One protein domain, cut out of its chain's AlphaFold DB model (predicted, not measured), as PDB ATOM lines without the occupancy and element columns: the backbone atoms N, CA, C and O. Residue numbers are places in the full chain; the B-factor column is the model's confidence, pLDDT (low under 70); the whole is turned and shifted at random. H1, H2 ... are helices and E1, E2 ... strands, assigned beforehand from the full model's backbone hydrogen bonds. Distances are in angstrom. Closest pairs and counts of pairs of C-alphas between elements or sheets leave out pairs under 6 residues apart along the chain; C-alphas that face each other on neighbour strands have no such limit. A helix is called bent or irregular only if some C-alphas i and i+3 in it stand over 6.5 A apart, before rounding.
ATOM      1  N   ILE A 112      73.068   4.075  20.809       95.19
ATOM      2  CA  ILE A 112      74.033   3.492  21.754       95.19
ATOM      3  C   ILE A 112      73.662   2.035  22.049       95.19
ATOM      4  O   ILE A 112      74.508   1.153  21.922       95.19
ATOM      5  N   VAL A 113      72.388   1.776  22.353       94.38
ATOM      6  CA  VAL A 113      71.865   0.423  22.593       94.38
ATOM      7  C   VAL A 113      72.077  -0.467  21.365       94.38
ATOM      8  O   VAL A 113      72.615  -1.563  21.495       94.38
ATOM      9  N   ILE A 114      71.748   0.024  20.164       95.81
ATOM     10  CA  ILE A 114      71.951  -0.715  18.902       95.81
ATOM     11  C   ILE A 114      73.435  -1.032  18.675       95.81
ATOM     12  O   ILE A 114      73.782  -2.146  18.291       95.81
ATOM     13  N   ARG A 115      74.333  -0.064  18.908       96.06
ATOM     14  CA  ARG A 115      75.780  -0.278  18.752       96.06
ATOM     15  C   ARG A 115      76.296  -1.361  19.691       96.06
ATOM     16  O   ARG A 115      77.093  -2.184  19.255       96.06
ATOM     17  N   TYR A 116      75.824  -1.386  20.934       97.44
ATOM     18  CA  TYR A 116      76.215  -2.422  21.885       97.44
ATOM     19  C   TYR A 116      75.658  -3.801  21.518       97.44
ATOM     20  O   TYR A 116      76.388  -4.782  21.561       97.44
ATOM     21  N   GLU A 117      74.404  -3.891  21.069       96.44
ATOM     22  CA  GLU A 117      73.850  -5.148  20.545       96.44
ATOM     23  C   GLU A 117      74.650  -5.675  19.346       96.44
ATOM     24  O   GLU A 117      74.927  -6.871  19.260       96.44
ATOM     25  N   ASN A 118      75.065  -4.787  18.438       97.06
ATOM     26  CA  ASN A 118      75.917  -5.153  17.309       97.06
ATOM     27  C   ASN A 118      77.304  -5.619  17.763       97.06
ATOM     28  O   ASN A 118      77.827  -6.570  17.188       97.06
ATOM     29  N   TYR A 119      77.881  -4.986  18.788       96.50
ATOM     30  CA  TYR A 119      79.125  -5.441  19.406       96.50
ATOM     31  C   TYR A 119      78.983  -6.859  19.971       96.50
ATOM     32  O   TYR A 119      79.759  -7.734  19.599       96.50
ATOM     33  N   LEU A 120      77.950  -7.116  20.781       96.31
ATOM     34  CA  LEU A 120      77.682  -8.449  21.330       96.31
ATOM     35  C   LEU A 120      77.511  -9.494  20.219       96.31
ATOM     36  O   LEU A 120      78.085 -10.577  20.291       96.31
ATOM     37  N   LYS A 121      76.778  -9.150  19.155       96.81
ATOM     38  CA  LYS A 121      76.611 -10.019  17.988       96.81
ATOM     39  C   LYS A 121      77.933 -10.267  17.255       96.81
ATOM     40  O   LYS A 121      78.161 -11.377  16.790       96.81
ATOM     41  N   ALA A 122      78.795  -9.259  17.133       94.88
ATOM     42  CA  ALA A 122      80.107  -9.403  16.508       94.88
ATOM     43  C   ALA A 122      81.022 -10.323  17.328       94.88
ATOM     44  O   ALA A 122      81.644 -11.206  16.747       94.88
ATOM     45  N   ILE A 123      81.043 -10.175  18.659       93.62
ATOM     46  CA  ILE A 123      81.760 -11.093  19.557       93.62
ATOM     47  C   ILE A 123      81.242 -12.517  19.380       93.62
ATOM     48  O   ILE A 123      82.037 -13.409  19.117       93.62
ATOM     49  N   GLN A 124      79.924 -12.716  19.396       92.94
ATOM     50  CA  GLN A 124      79.332 -14.036  19.187       92.94
ATOM     51  C   GLN A 124      79.721 -14.638  17.823       92.94
ATOM     52  O   GLN A 124      80.025 -15.823  17.723       92.94
ATOM     53  N   LEU A 125      79.737 -13.838  16.753       93.62
ATOM     54  CA  LEU A 125      80.166 -14.303  15.430       93.62
ATOM     55  C   LEU A 125      81.653 -14.677  15.396       93.62
ATOM     56  O   LEU A 125      81.999 -15.673  14.764       93.62
ATOM     57  N   LEU A 126      82.522 -13.918  16.071       90.44
ATOM     58  CA  LEU A 126      83.938 -14.268  16.222       90.44
ATOM     59  C   LEU A 126      84.089 -15.569  17.020       90.44
ATOM     60  O   LEU A 126      84.820 -16.459  16.593       90.44
ATOM     61  N   GLU A 127      83.328 -15.716  18.103       87.81
ATOM     62  CA  GLU A 127      83.264 -16.933  18.922       87.81
ATOM     63  C   GLU A 127      82.808 -18.166  18.129       87.81
ATOM     64  O   GLU A 127      83.281 -19.268  18.381       87.81
ATOM     65  N   HIS A 128      81.930 -17.988  17.137       86.31
ATOM     66  CA  HIS A 128      81.519 -19.052  16.214       86.31
ATOM     67  C   HIS A 128      82.501 -19.302  15.063       86.31
ATOM     68  O   HIS A 128      82.477 -20.382  14.478       86.31
ATOM     69  N   SER A 129      83.302 -18.304  14.683       86.94
ATOM     70  CA  SER A 129      84.214 -18.396  13.533       86.94
ATOM     71  C   SER A 129      85.517 -19.106  13.885       86.94
ATOM     72  O   SER A 129      86.129 -19.728  13.019       86.94
ATOM     73  N   PHE A 130      85.938 -19.011  15.144       84.88
ATOM     74  CA  PHE A 130      87.106 -19.707  15.664       84.88
ATOM     75  C   PHE A 130      86.687 -20.900  16.518       84.88
ATOM     76  O   PHE A 130      85.645 -20.888  17.168       84.88
ATOM     77  N   TYR A 131      87.524 -21.932  16.552       82.00
ATOM     78  CA  TYR A 131      87.321 -23.043  17.466       82.00
ATOM     79  C   TYR A 131      87.986 -22.723  18.809       82.00
ATOM     80  O   TYR A 131      89.208 -22.636  18.904       82.00
ATOM     81  N   PHE A 132      87.168 -22.514  19.842       79.81
ATOM     82  CA  PHE A 132      87.638 -22.242  21.198       79.81
ATOM     83  C   PHE A 132      87.712 -23.533  22.011       79.81
ATOM     84  O   PHE A 132      86.684 -24.094  22.397       79.81
ATOM     85  N   TYR A 133      88.925 -23.975  22.325       72.94
ATOM     86  CA  TYR A 133      89.158 -25.086  23.237       72.94
ATOM     87  C   TYR A 133      89.221 -24.580  24.682       72.94
ATOM     88  O   TYR A 133      89.944 -23.629  24.986       72.94
ATOM     89  N   LYS A 134      88.458 -25.213  25.580       66.94
ATOM     90  CA  LYS A 134      88.586 -25.026  27.031       66.94
ATOM     91  C   LYS A 134      89.501 -26.119  27.571       66.94
ATOM     92  O   LYS A 134      89.101 -27.280  27.601       66.94
ATOM     93  N   GLY A 135      90.715 -25.747  27.966       62.50
ATOM     94  CA  GLY A 135      91.626 -26.656  28.664       62.50
ATOM     95  C   GLY A 135      91.213 -26.900  30.120       62.50
ATOM     96  O   GLY A 135      90.193 -26.396  30.585       62.50
ATOM     97  N   GLU A 136      92.049 -27.629  30.864       55.41
ATOM     98  CA  GLU A 136      91.810 -27.991  32.275       55.41
ATOM     99  C   GLU A 136      91.762 -26.791  33.249       55.41
ATOM    100  O   GLU A 136      91.339 -26.947  34.390       55.41
ATOM    101  N   PHE A 137      92.140 -25.584  32.806       55.59
ATOM    102  CA  PHE A 137      92.236 -24.375  33.640       55.59
ATOM    103  C   PHE A 137      91.177 -23.301  33.329       55.59
ATOM    104  O   PHE A 137      91.402 -22.122  33.595       55.59
ATOM    105  N   ASP A 138      90.041 -23.675  32.728       57.12
ATOM    106  CA  ASP A 138      88.925 -22.775  32.359       57.12
ATOM    107  C   ASP A 138      89.274 -21.622  31.390       57.12
ATOM    108  O   ASP A 138      88.416 -20.808  31.032       57.12
ATOM    109  N   LYS A 139      90.514 -21.566  30.893       59.59
ATOM    110  CA  LYS A 139      90.955 -20.609  29.876       59.59
ATOM    111  C   LYS A 139      90.596 -21.113  28.477       59.59
ATOM    112  O   LYS A 139      90.843 -22.268  28.126       59.59
ATOM    113  N   GLN A 140      89.968 -20.236  27.694       69.75
ATOM    114  CA  GLN A 140      89.600 -20.493  26.304       69.75
ATOM    115  C   GLN A 140      90.729 -20.062  25.366       69.75
ATOM    116  O   GLN A 140      91.133 -18.899  25.384       69.75
ATOM    117  N   HIS A 141      91.190 -20.982  24.521       73.31
ATOM    118  CA  HIS A 141      92.208 -20.729  23.499       73.31
ATOM    119  C   HIS A 141      91.633 -20.983  22.108       73.31
ATOM    120  O   HIS A 141      90.831 -21.899  21.934       73.31
ATOM    121  N   ILE A 142      92.044 -20.185  21.121       80.69
ATOM    122  CA  ILE A 142      91.695 -20.425  19.719       80.69
ATOM    123  C   ILE A 142      92.646 -21.491  19.178       80.69
ATOM    124  O   ILE A 142      93.859 -21.287  19.198       80.69
ATOM    125  N   MET A 143      92.086 -22.597  18.694       74.25
ATOM    126  CA  MET A 143      92.825 -23.715  18.108       74.25
ATOM    127  C   MET A 143      92.345 -24.001  16.690       74.25
ATOM    128  O   MET A 143      91.173 -23.792  16.374       74.25
ATOM    129  N   ASP A 144      93.232 -24.504  15.842       67.44
ATOM    130  CA  ASP A 144      92.853 -25.054  14.551       67.44
ATOM    131  C   ASP A 144      92.410 -26.515  14.724       67.44
ATOM    132  O   ASP A 144      93.202 -27.404  15.025       67.44
ATOM    133  N   ASN A 145      91.116 -26.780  14.539       62.84
ATOM    134  CA  ASN A 145      90.579 -28.140  14.600       62.84
ATOM    135  C   ASN A 145      90.801 -28.924  13.287       62.84
ATOM    136  O   ASN A 145      90.403 -30.087  13.196       62.84
ATOM    137  N   PHE A 146      91.382 -28.303  12.253       58.22
ATOM    138  CA  PHE A 146      91.688 -28.968  10.986       58.22
ATOM    139  C   PHE A 146      93.053 -29.670  10.982       58.22
ATOM    140  O   PHE A 146      93.280 -30.487  10.091       58.22
ATOM    141  N   ASP A 147      93.912 -29.430  11.982       49.62
ATOM    142  CA  ASP A 147      95.282 -29.956  12.024       49.62
ATOM    143  C   ASP A 147      95.503 -30.908  13.215       49.62
ATOM    144  O   ASP A 147      96.203 -30.640  14.193       49.62
ATOM    145  N   LEU A 148      94.899 -32.095  13.122       48.38
ATOM    146  CA  LEU A 148      95.407 -33.267  13.830       48.38
ATOM    147  C   LEU A 148      96.797 -33.586  13.248       48.38
ATOM    148  O   LEU A 148      96.863 -34.262  12.227       48.38
ATOM    149  N   GLN A 149      97.861 -33.146  13.937       48.09
ATOM    150  CA  GLN A 149      99.295 -33.484  13.767       48.09
ATOM    151  C   GLN A 149     100.228 -32.353  13.300       48.09
ATOM    152  O   GLN A 149     100.940 -32.490  12.307       48.09
ATOM    153  N   THR A 150     100.381 -31.305  14.105       48.31
ATOM    154  CA  THR A 150     101.671 -30.600  14.157       48.31
ATOM    155  C   THR A 150     102.432 -31.047  15.402       48.31
ATOM    156  O   THR A 150     101.958 -30.913  16.526       48.31
ATOM    157  N   GLU A 151     103.594 -31.675  15.195       45.69
ATOM    158  CA  GLU A 151     104.500 -32.099  16.265       45.69
ATOM    159  C   GLU A 151     104.861 -30.888  17.127       45.69
ATOM    160  O   GLU A 151     105.612 -29.999  16.718       45.69
ATOM    161  N   VAL A 152     104.292 -30.842  18.329       49.59
ATOM    162  CA  VAL A 152     104.586 -29.785  19.283       49.59
ATOM    163  C   VAL A 152     105.974 -30.062  19.846       49.59
ATOM    164  O   VAL A 152     106.153 -30.907  20.723       49.59
ATOM    165  N   ASN A 153     106.984 -29.387  19.292       44.16
ATOM    166  CA  ASN A 153     108.336 -29.380  19.842       44.16
ATOM    167  C   ASN A 153     108.294 -28.670  21.197       44.16
ATOM    168  O   ASN A 153     108.414 -27.449  21.289       44.16
ATOM    169  N   GLY A 154     108.063 -29.458  22.246       52.09
ATOM    170  CA  GLY A 154     108.047 -28.995  23.620       52.09
ATOM    171  C   GLY A 154     109.404 -28.427  23.998       52.09
ATOM    172  O   GLY A 154     110.396 -29.135  23.893       52.09
ATOM    173  N   PHE A 155     109.424 -27.167  24.426       43.94
ATOM    174  CA  PHE A 155     110.424 -26.606  25.336       43.94
ATOM    175  C   PHE A 155     109.990 -25.216  25.822       43.94
ATOM    176  O   PHE A 155     110.705 -24.249  25.609       43.94
ATOM    177  N   PHE A 156     108.844 -25.111  26.500       44.41
ATOM    178  CA  PHE A 156     108.590 -24.048  27.480       44.41
ATOM    179  C   PHE A 156     107.730 -24.632  28.616       44.41
ATOM    180  O   PHE A 156     106.834 -25.424  28.366       44.41
ATOM    181  N   ASP A 157     108.034 -24.336  29.876       52.22
ATOM    182  CA  ASP A 157     107.010 -24.352  30.932       52.22
ATOM    183  C   ASP A 157     106.042 -23.221  30.563       52.22
ATOM    184  O   ASP A 157     106.563 -22.139  30.332       52.22
ATOM    185  N   ASP A 158     104.728 -23.448  30.406       52.78
ATOM    186  CA  ASP A 158     103.634 -22.441  30.479       52.78
ATOM    187  C   ASP A 158     102.396 -22.851  29.643       52.78
ATOM    188  O   ASP A 158     102.460 -23.700  28.754       52.78
ATOM    189  N   GLU A 159     101.241 -22.241  29.943       55.09
ATOM    190  CA  GLU A 159      99.854 -22.494  29.475       55.09
ATOM    191  C   GLU A 159      99.601 -22.707  27.959       55.09
ATOM    192  O   GLU A 159      98.465 -22.967  27.566       55.09
ATOM    193  N   PHE A 160     100.612 -22.624  27.092       54.56
ATOM    194  CA  PHE A 160     100.491 -22.640  25.628       54.56
ATOM    195  C   PHE A 160     101.176 -23.841  24.946       54.56
ATOM    196  O   PHE A 160     101.267 -23.880  23.722       54.56
ATOM    197  N   ASN A 161     101.617 -24.845  25.710       59.44
ATOM    198  CA  ASN A 161     102.392 -26.004  25.232       59.44
ATOM    199  C   ASN A 161     101.731 -26.927  24.200       59.44
ATOM    200  O   ASN A 161     102.357 -27.893  23.779       59.44
ATOM    201  N   TYR A 162     100.495 -26.656  23.792       65.50
ATOM    202  CA  TYR A 162      99.764 -27.423  22.780       65.50
ATOM    203  C   TYR A 162      99.329 -26.552  21.595       65.50
ATOM    204  O   TYR A 162      98.514 -26.987  20.789       65.50
ATOM    205  N   LEU A 163      99.838 -25.316  21.519       69.00
ATOM    206  CA  LEU A 163      99.449 -24.316  20.535       69.00
ATOM    207  C   LEU A 163     100.636 -23.968  19.639       69.00
ATOM    208  O   LEU A 163     101.744 -23.686  20.099       69.00
ATOM    209  N   THR A 164     100.392 -23.932  18.339       77.88
ATOM    210  CA  THR A 164     101.312 -23.379  17.351       77.88
ATOM    211  C   THR A 164     101.544 -21.882  17.613       77.88
ATOM    212  O   THR A 164     100.667 -21.187  18.140       77.88
ATOM    213  N   PRO A 165     102.679 -21.305  17.174       81.19
ATOM    214  CA  PRO A 165     102.914 -19.863  17.281       81.19
ATOM    215  C   PRO A 165     101.790 -18.996  16.684       81.19
ATOM    216  O   PRO A 165     101.550 -17.881  17.151       81.19
ATOM    217  N   MET A 166     101.089 -19.501  15.661       81.94
ATOM    218  CA  MET A 166      99.956 -18.812  15.040       81.94
ATOM    219  C   MET A 166      98.714 -18.817  15.939       81.94
ATOM    220  O   MET A 166      98.075 -17.775  16.093       81.94
ATOM    221  N   GLU A 167      98.390 -19.946  16.566       81.56
ATOM    222  CA  GLU A 167      97.289 -20.059  17.533       81.56
ATOM    223  C   GLU A 167      97.539 -19.212  18.782       81.56
ATOM    224  O   GLU A 167      96.632 -18.509  19.235       81.56
ATOM    225  N   ILE A 168      98.782 -19.184  19.285       81.62
ATOM    226  CA  ILE A 168      99.188 -18.300  20.389       81.62
ATOM    227  C   ILE A 168      98.933 -16.841  20.003       81.62
ATOM    228  O   ILE A 168      98.223 -16.119  20.705       81.62
ATOM    229  N   LYS A 169      99.464 -16.403  18.854       84.81
ATOM    230  CA  LYS A 169      99.310 -15.023  18.378       84.81
ATOM    231  C   LYS A 169      97.841 -14.643  18.175       84.81
ATOM    232  O   LYS A 169      97.444 -13.533  18.520       84.81
ATOM    233  N   THR A 170      97.043 -15.553  17.622       85.75
ATOM    234  CA  THR A 170      95.621 -15.322  17.329       85.75
ATOM    235  C   THR A 170      94.803 -15.256  18.618       85.75
ATOM    236  O   THR A 170      93.987 -14.349  18.776       85.75
ATOM    237  N   THR A 171      95.077 -16.151  19.571       85.62
ATOM    238  CA  THR A 171      94.463 -16.144  20.906       85.62
ATOM    239  C   THR A 171      94.764 -14.840  21.641       85.62
ATOM    240  O   THR A 171      93.840 -14.177  22.107       85.62
ATOM    241  N   LEU A 172      96.035 -14.428  21.703       86.38
ATOM    242  CA  LEU A 172      96.430 -13.186  22.373       86.38
ATOM    243  C   LEU A 172      95.772 -11.956  21.731       86.38
ATOM    244  O   LEU A 172      95.218 -11.123  22.446       86.38
ATOM    245  N   ALA A 173      95.754 -11.876  20.397       90.06
ATOM    246  CA  ALA A 173      95.114 -10.772  19.681       90.06
ATOM    247  C   ALA A 173      93.599 -10.702  19.940       90.06
ATOM    248  O   ALA A 173      93.050  -9.613  20.110       90.06
ATOM    249  N   PHE A 174      92.913 -11.849  19.994       90.19
ATOM    250  CA  PHE A 174      91.489 -11.893  20.324       90.19
ATOM    251  C   PHE A 174      91.219 -11.429  21.760       90.19
ATOM    252  O   PHE A 174      90.308 -10.629  21.979       90.19
ATOM    253  N   LEU A 175      92.013 -11.893  22.730       88.94
ATOM    254  CA  LEU A 175      91.870 -11.499  24.134       88.94
ATOM    255  C   LEU A 175      92.093  -9.993  24.325       88.94
ATOM    256  O   LEU A 175      91.275  -9.337  24.969       88.94
ATOM    257  N   GLU A 176      93.140  -9.436  23.713       91.94
ATOM    258  CA  GLU A 176      93.434  -7.998  23.755       91.94
ATOM    259  C   GLU A 176      92.317  -7.169  23.101       91.94
ATOM    260  O   GLU A 176      91.852  -6.173  23.667       91.94
ATOM    261  N   PHE A 177      91.822  -7.609  21.938       93.25
ATOM    262  CA  PHE A 177      90.691  -6.973  21.265       93.25
ATOM    263  C   PHE A 177      89.433  -6.983  22.140       93.25
ATOM    264  O   PHE A 177      88.772  -5.948  22.280       93.25
ATOM    265  N   LYS A 178      89.100  -8.135  22.733       92.12
ATOM    266  CA  LYS A 178      87.912  -8.297  23.572       92.12
ATOM    267  C   LYS A 178      88.006  -7.436  24.827       92.12
ATOM    268  O   LYS A 178      87.051  -6.730  25.128       92.12
ATOM    269  N   GLN A 179      89.150  -7.436  25.512       93.50
ATOM    270  CA  GLN A 179      89.371  -6.594  26.687       93.50
ATOM    271  C   GLN A 179      89.192  -5.109  26.351       93.50
ATOM    272  O   GLN A 179      88.379  -4.426  26.974       93.50
ATOM    273  N   THR A 180      89.895  -4.625  25.325       95.00
ATOM    274  CA  THR A 180      89.818  -3.221  24.892       95.00
ATOM    275  C   THR A 180      88.388  -2.828  24.508       95.00
ATOM    276  O   THR A 180      87.907  -1.744  24.845       95.00
ATOM    277  N   SER A 181      87.681  -3.721  23.812       94.62
ATOM    278  CA  SER A 181      86.302  -3.479  23.392       94.62
ATOM    279  C   SER A 181      85.325  -3.494  24.571       94.62
ATOM    280  O   SER A 181      84.461  -2.621  24.646       94.62
ATOM    281  N   ASP A 182      85.470  -4.429  25.513       93.88
ATOM    282  CA  ASP A 182      84.647  -4.508  26.726       93.88
ATOM    283  C   ASP A 182      84.789  -3.233  27.576       93.88
ATOM    284  O   ASP A 182      83.789  -2.703  28.070       93.88
ATOM    285  N   GLU A 183      86.002  -2.683  27.691       95.50
ATOM    286  CA  GLU A 183      86.249  -1.406  28.370       95.50
ATOM    287  C   GLU A 183      85.573  -0.228  27.651       95.50
ATOM    288  O   GLU A 183      84.878   0.568  28.291       95.50
ATOM    289  N   TYR A 184      85.697  -0.146  26.322       95.69
ATOM    290  CA  TYR A 184      85.039   0.889  25.516       95.69
ATOM    291  C   TYR A 184      83.507   0.839  25.632       95.69
ATOM    292  O   TYR A 184      82.843   1.873  25.753       95.69
ATOM    293  N   PHE A 185      82.927  -0.364  25.609       96.75
ATOM    294  CA  PHE A 185      81.481  -0.564  25.625       96.75
ATOM    295  C   PHE A 185      80.862  -0.607  27.027       96.75
ATOM    296  O   PHE A 185      79.634  -0.627  27.137       96.75
ATOM    297  N   LYS A 186      81.651  -0.553  28.105       94.69
ATOM    298  CA  LYS A 186      81.151  -0.547  29.489       94.69
ATOM    299  C   LYS A 186      79.996   0.448  29.743       94.69
ATOM    300  O   LYS A 186      78.945   0.001  30.197       94.69
ATOM    301  N   PRO A 187      80.082   1.747  29.384       93.56
ATOM    302  CA  PRO A 187      78.956   2.671  29.577       93.56
ATOM    303  C   PRO A 187      77.756   2.393  28.649       93.56
ATOM    304  O   PRO A 187      76.640   2.837  28.912       93.56
ATOM    305  N   PHE A 188      77.954   1.663  27.546       96.00
ATOM    306  CA  PHE A 188      76.878   1.277  26.631       96.00
ATOM    307  C   PHE A 188      76.097   0.084  27.192       96.00
ATOM    308  O   PHE A 188      74.877   0.023  27.025       96.00
ATOM    309  N   LYS A 189      76.786  -0.824  27.895       95.19
ATOM    310  CA  LYS A 189      76.178  -1.932  28.635       95.19
ATOM    311  C   LYS A 189      75.170  -1.425  29.663       95.19
ATOM    312  O   LYS A 189      74.030  -1.871  29.648       95.19
ATOM    313  N   GLU A 190      75.544  -0.437  30.472       92.38
ATOM    314  CA  GLU A 190      74.644   0.163  31.472       92.38
ATOM    315  C   GLU A 190      73.378   0.752  30.822       92.38
ATOM    316  O   GLU A 190      72.261   0.588  31.318       92.38
ATOM    317  N   GLN A 191      73.519   1.388  29.653       91.44
ATOM    318  CA  GLN A 191      72.372   1.899  28.896       91.44
ATOM    319  C   GLN A 191      71.514   0.785  28.288       91.44
ATOM    320  O   GLN A 191      70.291   0.930  28.240       91.44
ATOM    321  N   LYS A 192      72.120  -0.320  27.839       94.00
ATOM    322  CA  LYS A 192      71.398  -1.512  27.372       94.00
ATOM    323  C   LYS A 192      70.602  -2.150  28.502       94.00
ATOM    324  O   LYS A 192      69.422  -2.416  28.315       94.00
ATOM    325  N   GLU A 193      71.215  -2.340  29.665       92.19
ATOM    326  CA  GLU A 193      70.562  -2.909  30.846       92.19
ATOM    327  C   GLU A 193      69.394  -2.030  31.305       92.19
ATOM    328  O   GLU A 193      68.300  -2.537  31.559       92.19
ATOM    329  N   ARG A 194      69.573  -0.700  31.319       89.50
ATOM    330  CA  ARG A 194      68.473   0.235  31.592       89.50
ATOM    331  C   ARG A 194      67.375   0.151  30.529       89.50
ATOM    332  O   ARG A 194      66.201   0.113  30.884       89.50
ATOM    333  N   TYR A 195      67.726   0.101  29.245       92.06
ATOM    334  CA  TYR A 195      66.755  -0.063  28.159       92.06
ATOM    335  C   TYR A 195      65.952  -1.366  28.298       92.06
ATOM    336  O   TYR A 195      64.728  -1.338  28.159       92.06
ATOM    337  N   ASP A 196      66.611  -2.481  28.608       91.19
ATOM    338  CA  ASP A 196      65.971  -3.787  28.780       91.19
ATOM    339  C   ASP A 196      65.030  -3.803  29.979       91.19
ATOM    340  O   ASP A 196      63.897  -4.271  29.863       91.19
ATOM    341  N   LEU A 197      65.463  -3.233  31.110       89.81
ATOM    342  CA  LEU A 197      64.622  -3.071  32.295       89.81
ATOM    343  C   LEU A 197      63.356  -2.269  31.962       89.81
ATOM    344  O   LEU A 197      62.249  -2.711  32.255       89.81
ATOM    345  N   LEU A 198      63.508  -1.116  31.303       90.19
ATOM    346  CA  LEU A 198      62.399  -0.212  30.971       90.19
ATOM    347  C   LEU A 198      61.453  -0.761  29.892       90.19
ATOM    348  O   LEU A 198      60.305  -0.323  29.789       90.19
TER     349      LEU A 198
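This is residues 112 to 198 of the 247 residues of an uncharacterized protein of Campylobacter sp. RM16192 (UniProt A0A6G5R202). Two long helices, H1 and H2a, run opposite ways side by side in a loose rod; beyond a bend, H2b crosses the start of H1. Near the other end the small hairpin E1 E2 packs on H2a through E2, and a long loop, residues 144 to 164, forms that end. The 87 printed residues, mostly helix by named elements, run H1, E1, E2, H2, with an antiparallel sheet E1 - E2; radius of gyration of the C-alphas 16.7 A, spans 55 by 25 by 20 A.

H1, residues 112 to 129, starts at C-alpha (74.033, 3.492, 21.754) and measures 25.5 A. E1 is 131 to 134, E2 140 to 143. H2, 165 to 198, was assigned as one helix by its hydrogen bonds but is bent: C-alphas 184 and 187 are 7.5 A apart. Its arms are H2a, 165 to 184, 28.6 A, and H2b, 187 to 198, 16.9 A, ending at (62.399, -0.212, 30.971).

H1, by residues 112 to 116 alone, touches H2b about perpendicular at 73 degrees; closest C-alphas Val 113 and Lys 192, 5.2 A. H1 and H2a are close but not clearly touching, at a shallow tilt of 14 degrees. In hairpin E1 E2, N 133 and O 141 are within hydrogen-bond range at 2.8 A. The closest C-alphas of E2 and H2a are Ile 142 and Thr 171, 5.2 A. Every O i to N i+4 pair is within range in H1 and H2a, 7 of 8 in H2b.

The C-alphas farthest apart, Asn 153 and Leu 198, are 55.5 A apart. The printed part has no cut; the link E2 to H2 is long. The model's pLDDT is under 70 at residues 134 to 140 and 144 to 163.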